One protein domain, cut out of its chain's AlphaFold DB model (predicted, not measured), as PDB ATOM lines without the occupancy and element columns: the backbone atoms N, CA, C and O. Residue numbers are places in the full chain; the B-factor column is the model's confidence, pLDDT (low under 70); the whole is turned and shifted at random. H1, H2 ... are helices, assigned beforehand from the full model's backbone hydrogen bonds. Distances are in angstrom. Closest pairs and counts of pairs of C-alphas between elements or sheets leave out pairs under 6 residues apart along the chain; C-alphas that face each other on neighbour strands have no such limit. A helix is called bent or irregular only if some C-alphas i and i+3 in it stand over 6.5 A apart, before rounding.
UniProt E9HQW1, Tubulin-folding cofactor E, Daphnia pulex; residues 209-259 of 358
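This is residues 209 to 259 of the 358 residues of the protein "Tubulin-folding cofactor E" of Daphnia pulex (UniProt E9HQW1). This is a rod-like helical hairpin with a short helix across its open end: the long bent helix H1 runs out, a loop turns the backbone round, and H2 folds back beside H1b, the second arm of H1. The short helix H3 then packs crosswise on H1a, the first arm, and the length of the whole runs from Asp 209, where H1a begins, to the turn at Ser 234. The printed part has 51 residues with three named helices, in the order H1, H2, H3, and no named strand; the class is all helix. It is only just compact, close to loose, with a radius of gyration of the C-alphas of 11.7 A, and the C-alphas span 40 by 16 by 15 A along their three main axes.

Begin at the first printed residue and look at H1, residues 209 to 230, which by its hydrogen bonds was assigned as one helix but is bent: C-alphas 220 and 223 are 7.5 A apart. Its arms are H1a, residues 209 to 220, and H1b, residues 223 to 230, and their lines stand at a steep tilt of 58 degrees. Go on past the loop to H2, residues 237 to 247, which touches H1b; their closest C-alphas, those of Ala 228 and Arg 241, are 5.6 A apart. H1b and H2 run opposite ways at a shallow tilt of 21 degrees and form a helical hairpin. H1a and H2 are apart. Next comes H3, residues 251 to 258, which is close to H2 but not clearly touching it; look at the C-alphas of Tyr 245 and Tyr 251, the closest of the two helices, 6.9 A apart. The lines of H2 and H3 are about perpendicular, at 80 degrees. H3 touches H1a, which meets it with residues 214 to 218 alone, and their closest C-alphas, those of Leu 218 and Tyr 251, are 7.1 A apart. H1a and H3 run opposite ways at a steep tilt of 63 degrees. H1b and H3 are apart. On the backbone, every O i to N i+4 pair in H1a, H1b and H3 is within hydrogen-bond range, and in H2 6 of 7 are.

Find C-alpha 209 at (20.370, 0.629, -29.453); from there H1a runs 16.1 A to C-alpha 220. Residues 221 and 222 belong to neither arm, and H1b runs 10.2 A from C-alpha 223 to C-alpha 230. Then find C-alpha 237 at (42.438, -26.138, -22.781), where H2 begins; it runs 16.5 A to C-alpha 247. H3 begins at C-alpha 251 and runs 10.4 A to C-alpha 258, which stands at (34.617, -2.335, -26.422). Gly 259, the last printed residue, follows it.

The two C-alphas farthest apart are those of Asp 209 and Ser 234, 39.9 A, while those of the first and last printed residues, Asp 209 and Gly 259, are 18.3 A apart. The printed part has no cut. Six residues make the short link from H1 to H2, three make the tight link from H2 to H3, and no link is long. In the B-factor column you will find a mean pLDDT of the printed part of 82.1. It is under 70 in residues 230 to 240, of which 230 belongs to H1b and 237 to 240 belong to H2. The mean pLDDT is 75 for H2 and 93 for H3.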
ATOM      1  N   ASP A 209      21.005   1.874 -29.900       91.38
ATOM      2  CA  ASP A 209      20.370   0.629 -29.453       91.38
ATOM      3  C   ASP A 209      21.297  -0.566 -29.678       91.38
ATOM      4  O   ASP A 209      21.472  -1.408 -28.797       91.38
ATOM      5  N   ARG A 210      21.967  -0.607 -30.839       96.56
ATOM      6  CA  ARG A 210      22.983  -1.622 -31.141       96.56
ATOM      7  C   ARG A 210      24.127  -1.588 -30.147       96.56
ATOM      8  O   ARG A 210      24.552  -2.637 -29.668       96.56
ATOM      9  N   ARG A 211      24.631  -0.396 -29.836       93.31
ATOM     10  CA  ARG A 211      25.712  -0.240 -28.868       93.31
ATOM     11  C   ARG A 211      25.289  -0.703 -27.473       93.31
ATOM     12  O   ARG A 211      26.046  -1.446 -26.855       93.31
ATOM     13  N   GLY A 212      24.112  -0.291 -27.001       89.06
ATOM     14  CA  GLY A 212      23.576  -0.709 -25.700       89.06
ATOM     15  C   GLY A 212      23.427  -2.227 -25.614       89.06
ATOM     16  O   GLY A 212      24.007  -2.857 -24.735       89.06
ATOM     17  N   ALA A 213      22.775  -2.828 -26.612       95.00
ATOM     18  CA  ALA A 213      22.604  -4.274 -26.711       95.00
ATOM     19  C   ALA A 213      23.936  -5.045 -26.689       95.00
ATOM     20  O   ALA A 213      24.063  -6.059 -26.001       95.00
ATOM     21  N   GLU A 214      24.943  -4.580 -27.436       95.25
ATOM     22  CA  GLU A 214      26.265  -5.213 -27.484       95.25
ATOM     23  C   GLU A 214      27.018  -5.119 -26.142       95.25
ATOM     24  O   GLU A 214      27.666  -6.090 -25.742       95.25
ATOM     25  N   LEU A 215      26.921  -3.989 -25.434       89.31
ATOM     26  CA  LEU A 215      27.523  -3.809 -24.107       89.31
ATOM     27  C   LEU A 215      26.822  -4.656 -23.043       89.31
ATOM     28  O   LEU A 215      27.491  -5.333 -22.262       89.31
ATOM     29  N   ASP A 216      25.490  -4.677 -23.040       89.44
ATOM     30  CA  ASP A 216      24.711  -5.506 -22.117       89.44
ATOM     31  C   ASP A 216      25.002  -6.991 -22.336       89.44
ATOM     32  O   ASP A 216      25.150  -7.751 -21.380       89.44
ATOM     33  N   TYR A 217      25.175  -7.406 -23.590       92.31
ATOM     34  CA  TYR A 217      25.568  -8.767 -23.933       92.31
ATOM     35  C   TYR A 217      26.976  -9.132 -23.440       92.31
ATOM     36  O   TYR A 217      27.179 -10.245 -22.944       92.31
ATOM     37  N   LEU A 218      27.947  -8.216 -23.537       90.81
ATOM     38  CA  LEU A 218      29.276  -8.402 -22.943       90.81
ATOM     39  C   LEU A 218      29.186  -8.549 -21.422       90.81
ATOM     40  O   LEU A 218      29.721  -9.503 -20.860       90.81
ATOM     41  N   LYS A 219      28.465  -7.646 -20.756       87.75
ATOM     42  CA  LYS A 219      28.297  -7.674 -19.297       87.75
ATOM     43  C   LYS A 219      27.605  -8.959 -18.840       87.75
ATOM     44  O   LYS A 219      28.074  -9.615 -17.912       87.75
ATOM     45  N   TYR A 220      26.540  -9.365 -19.529       87.19
ATOM     46  CA  TYR A 220      25.743 -10.540 -19.180       87.19
ATOM     47  C   TYR A 220      26.551 -11.845 -19.239       87.19
ATOM     48  O   TYR A 220      26.491 -12.643 -18.305       87.19
ATOM     49  N   ASN A 221      27.346 -12.053 -20.296       89.94
ATOM     50  CA  ASN A 221      28.125 -13.291 -20.467       89.94
ATOM     51  C   ASN A 221      29.570 -13.173 -19.941       89.94
ATOM     52  O   ASN A 221      30.367 -14.101 -20.083       89.94
ATOM     53  N   GLY A 222      29.938 -12.047 -19.323       88.50
ATOM     54  CA  GLY A 222      31.327 -11.776 -18.963       88.50
ATOM     55  C   GLY A 222      31.875 -12.626 -17.822       88.50
ATOM     56  O   GLY A 222      33.048 -12.982 -17.861       88.50
ATOM     57  N   ARG A 223      31.041 -13.063 -16.869       85.06
ATOM     58  CA  ARG A 223      31.466 -14.045 -15.850       85.06
ATOM     59  C   ARG A 223      31.861 -15.381 -16.472       85.06
ATOM     60  O   ARG A 223      32.894 -15.941 -16.114       85.06
ATOM     61  N   GLU A 224      31.046 -15.889 -17.394       87.69
ATOM     62  CA  GLU A 224      31.316 -17.144 -18.101       87.69
ATOM     63  C   GLU A 224      32.564 -17.007 -18.976       87.69
ATOM     64  O   GLU A 224      33.452 -17.856 -18.925       87.69
ATOM     65  N   TYR A 225      32.704 -15.873 -19.666       88.00
ATOM     66  CA  TYR A 225      33.906 -15.534 -20.421       88.00
ATOM     67  C   TYR A 225      35.170 -15.505 -19.549       88.00
ATOM     68  O   TYR A 225      36.169 -16.132 -19.895       88.00
ATOM     69  N   LEU A 226      35.142 -14.809 -18.407       84.00
ATOM     70  CA  LEU A 226      36.277 -14.761 -17.484       84.00
ATOM     71  C   LEU A 226      36.569 -16.129 -16.871       84.00
ATOM     72  O   LEU A 226      37.733 -16.466 -16.687       84.00
ATOM     73  N   THR A 227      35.544 -16.935 -16.596       83.25
ATOM     74  CA  THR A 227      35.725 -18.315 -16.125       83.25
ATOM     75  C   THR A 227      36.456 -19.135 -17.185       83.25
ATOM     76  O   THR A 227      37.495 -19.719 -16.878       83.25
ATOM     77  N   ALA A 228      36.000 -19.072 -18.439       82.06
ATOM     78  CA  ALA A 228      36.646 -19.720 -19.578       82.06
ATOM     79  C   ALA A 228      38.078 -19.202 -19.824       82.06
ATOM     80  O   ALA A 228      38.925 -19.950 -20.306       82.06
ATOM     81  N   LEU A 229      38.375 -17.943 -19.472       76.81
ATOM     82  CA  LEU A 229      39.735 -17.394 -19.499       76.81
ATOM     83  C   LEU A 229      40.586 -17.790 -18.284       76.81
ATOM     84  O   LEU A 229      41.787 -17.925 -18.426       76.81
ATOM     85  N   SER A 230      40.022 -17.934 -17.088       69.88
ATOM     86  CA  SER A 230      40.787 -18.133 -15.842       69.88
ATOM     87  C   SER A 230      41.290 -19.567 -15.641       69.88
ATOM     88  O   SER A 230      42.251 -19.787 -14.905       69.88
ATOM     89  N   GLN A 231      40.697 -20.544 -16.332       61.28
ATOM     90  CA  GLN A 231      41.048 -21.970 -16.265       61.28
ATOM     91  C   GLN A 231      42.352 -22.343 -17.025       61.28
ATOM     92  O   GLN A 231      42.557 -23.492 -17.407       61.28
ATOM     93  N   LEU A 232      43.273 -21.387 -17.213       52.44
ATOM     94  CA  LEU A 232      44.532 -21.459 -17.985       52.44
ATOM     95  C   LEU A 232      45.648 -22.341 -17.357       52.44
ATOM     96  O   LEU A 232      46.739 -21.831 -17.091       52.44
ATOM     97  N   ARG A 233      45.425 -23.639 -17.071       53.84
ATOM     98  CA  ARG A 233      46.491 -24.518 -16.507       53.84
ATOM     99  C   ARG A 233      46.600 -25.987 -17.000       53.84
ATOM    100  O   ARG A 233      47.445 -26.691 -16.449       53.84
ATOM    101  N   SER A 234      45.835 -26.488 -17.976       49.81
ATOM    102  CA  SER A 234      46.155 -27.787 -18.629       49.81
ATOM    103  C   SER A 234      45.517 -28.037 -20.012       49.81
ATOM    104  O   SER A 234      44.358 -27.692 -20.212       49.81
ATOM    105  N   SER A 235      46.211 -28.775 -20.893       51.09
ATOM    106  CA  SER A 235      45.953 -29.090 -22.325       51.09
ATOM    107  C   SER A 235      44.549 -29.554 -22.783       51.09
ATOM    108  O   SER A 235      44.302 -29.614 -23.987       51.09
ATOM    109  N   THR A 236      43.579 -29.765 -21.892       51.41
ATOM    110  CA  THR A 236      42.122 -29.848 -22.169       51.41
ATOM    111  C   THR A 236      41.498 -28.478 -22.546       51.41
ATOM    112  O   THR A 236      40.305 -28.236 -22.404       51.41
ATOM    113  N   GLU A 237      42.326 -27.579 -23.083       60.91
ATOM    114  CA  GLU A 237      42.438 -26.138 -22.781       60.91
ATOM    115  C   GLU A 237      41.892 -25.240 -23.900       60.91
ATOM    116  O   GLU A 237      41.245 -24.218 -23.672       60.91
ATOM    117  N   GLN A 238      42.154 -25.635 -25.151       55.56
ATOM    118  CA  GLN A 238      41.619 -24.976 -26.346       55.56
ATOM    119  C   GLN A 238      40.121 -25.240 -26.506       55.56
ATOM    120  O   GLN A 238      39.424 -24.461 -27.158       55.56
ATOM    121  N   GLN A 239      39.636 -26.312 -25.876       60.12
ATOM    122  CA  GLN A 239      38.257 -26.747 -25.964       60.12
ATOM    123  C   GLN A 239      37.337 -25.808 -25.186       60.12
ATOM    124  O   GLN A 239      36.464 -25.233 -25.803       60.12
ATOM    125  N   SER A 240      37.613 -25.468 -23.921       66.69
ATOM    126  CA  SER A 240      36.719 -24.611 -23.110       66.69
ATOM    127  C   SER A 240      36.535 -23.192 -23.659       66.69
ATOM    128  O   SER A 240      35.436 -22.635 -23.648       66.69
ATOM    129  N   ARG A 241      37.604 -22.598 -24.203       73.81
ATOM    130  CA  ARG A 241      37.515 -21.299 -24.885       73.81
ATOM    131  C   ARG A 241      36.824 -21.423 -26.248       73.81
ATOM    132  O   ARG A 241      36.086 -20.520 -26.640       73.81
ATOM    133  N   GLY A 242      37.065 -22.525 -26.958       78.19
ATOM    134  CA  GLY A 242      36.359 -22.874 -28.188       78.19
ATOM    135  C   GLY A 242      34.861 -23.080 -27.960       78.19
ATOM    136  O   GLY A 242      34.061 -22.544 -28.720       78.19
ATOM    137  N   ASP A 243      34.486 -23.747 -26.872       83.31
ATOM    138  CA  ASP A 243      33.116 -24.049 -26.469       83.31
ATOM    139  C   ASP A 243      32.359 -22.749 -26.182       83.31
ATOM    140  O   ASP A 243      31.301 -22.515 -26.766       83.31
ATOM    141  N   PHE A 244      32.948 -21.832 -25.403       89.25
ATOM    142  CA  PHE A 244      32.349 -20.515 -25.170       89.25
ATOM    143  C   PHE A 244      32.139 -19.738 -26.479       89.25
ATOM    144  O   PHE A 244      31.056 -19.207 -26.730       89.25
ATOM    145  N   TYR A 245      33.147 -19.685 -27.357       89.56
ATOM    146  CA  TYR A 245      33.006 -18.987 -28.640       89.56
ATOM    147  C   TYR A 245      32.072 -19.697 -29.623       89.56
ATOM    148  O   TYR A 245      31.502 -19.028 -30.479       89.56
ATOM    149  N   SER A 246      31.861 -21.007 -29.495       84.88
ATOM    150  CA  SER A 246      30.863 -21.725 -30.295       84.88
ATOM    151  C   SER A 246      29.437 -21.274 -29.952       84.88
ATOM    152  O   SER A 246      28.588 -21.150 -30.832       84.88
ATOM    153  N   ILE A 247      29.193 -20.933 -28.685       87.69
ATOM    154  CA  ILE A 247      27.909 -20.429 -28.177       87.69
ATOM    155  C   ILE A 247      27.778 -18.915 -28.422       87.69
ATOM    156  O   ILE A 247      26.695 -18.412 -28.760       87.69
ATOM    157  N   HIS A 248      28.892 -18.185 -28.302       91.62
ATOM    158  CA  HIS A 248      28.974 -16.732 -28.447       91.62
ATOM    159  C   HIS A 248      30.000 -16.286 -29.517       91.62
ATOM    160  O   HIS A 248      30.988 -15.621 -29.184       91.62
ATOM    161  N   PRO A 249      29.766 -16.552 -30.819       92.06
ATOM    162  CA  PRO A 249      30.734 -16.272 -31.891       92.06
ATOM    163  C   PRO A 249      31.175 -14.806 -31.971       92.06
ATOM    164  O   PRO A 249      32.358 -14.507 -32.150       92.06
ATOM    165  N   ARG A 250      30.243 -13.866 -31.754       94.00
ATOM    166  CA  ARG A 250      30.532 -12.423 -31.783       94.00
ATOM    167  C   ARG A 250      31.318 -11.923 -30.574       94.00
ATOM    168  O   ARG A 250      31.859 -10.823 -30.621       94.00
ATOM    169  N   TYR A 251      31.427 -12.699 -29.498       94.12
ATOM    170  CA  TYR A 251      31.991 -12.210 -28.240       94.12
ATOM    171  C   TYR A 251      33.447 -11.757 -28.383       94.12
ATOM    172  O   TYR A 251      33.829 -10.709 -27.870       94.12
ATOM    173  N   LYS A 252      34.254 -12.501 -29.152       92.12
ATOM    174  CA  LYS A 252      35.649 -12.133 -29.444       92.12
ATOM    175  C   LYS A 252      35.748 -10.758 -30.116       92.12
ATOM    176  O   LYS A 252      36.588  -9.953 -29.728       92.12
ATOM    177  N   PHE A 253      34.887 -10.498 -31.099       93.38
ATOM    178  CA  PHE A 253      34.825  -9.213 -31.796       93.38
ATOM    179  C   PHE A 253      34.366  -8.087 -30.861       93.38
ATOM    180  O   PHE A 253      34.954  -7.010 -30.861       93.38
ATOM    181  N   LEU A 254      33.353  -8.338 -30.028       94.25
ATOM    182  CA  LEU A 254      32.834  -7.340 -29.092       94.25
ATOM    183  C   LEU A 254      33.870  -6.945 -28.033       94.25
ATOM    184  O   LEU A 254      34.033  -5.758 -27.774       94.25
ATOM    185  N   VAL A 255      34.631  -7.906 -27.500       91.81
ATOM    186  CA  VAL A 255      35.759  -7.629 -26.592       91.81
ATOM    187  C   VAL A 255      36.834  -6.787 -27.279       91.81
ATOM    188  O   VAL A 255      37.376  -5.868 -26.677       91.81
ATOM    189  N   GLN A 256      37.133  -7.056 -28.552       92.75
ATOM    190  CA  GLN A 256      38.075  -6.234 -29.317       92.75
ATOM    191  C   GLN A 256      37.548  -4.807 -29.544       92.75
ATOM    192  O   GLN A 256      38.333  -3.863 -29.569       92.75
ATOM    193  N   LYS A 257      36.231  -4.651 -29.719       92.69
ATOM    194  CA  LYS A 257      35.572  -3.371 -30.008       92.69
ATOM    195  C   LYS A 257      35.389  -2.489 -28.767       92.69
ATOM    196  O   LYS A 257      35.571  -1.281 -28.868       92.69
ATOM    197  N   TYR A 258      35.005  -3.072 -27.633       90.44
ATOM    198  CA  TYR A 258      34.617  -2.335 -26.422       90.44
ATOM    199  C   TYR A 258      35.549  -2.553 -25.226       90.44
ATOM    200  O   TYR A 258      35.452  -1.816 -24.251       90.44
ATOM    201  N   GLY A 259      36.459  -3.523 -25.307       87.56
ATOM    202  CA  GLY A 259      37.287  -3.974 -24.191       87.56
ATOM    203  C   GLY A 259      36.739  -5.245 -23.522       87.56
ATOM    204  O   GLY A 259      35.577  -5.613 -23.722       87.56
TER     205      GLY A 259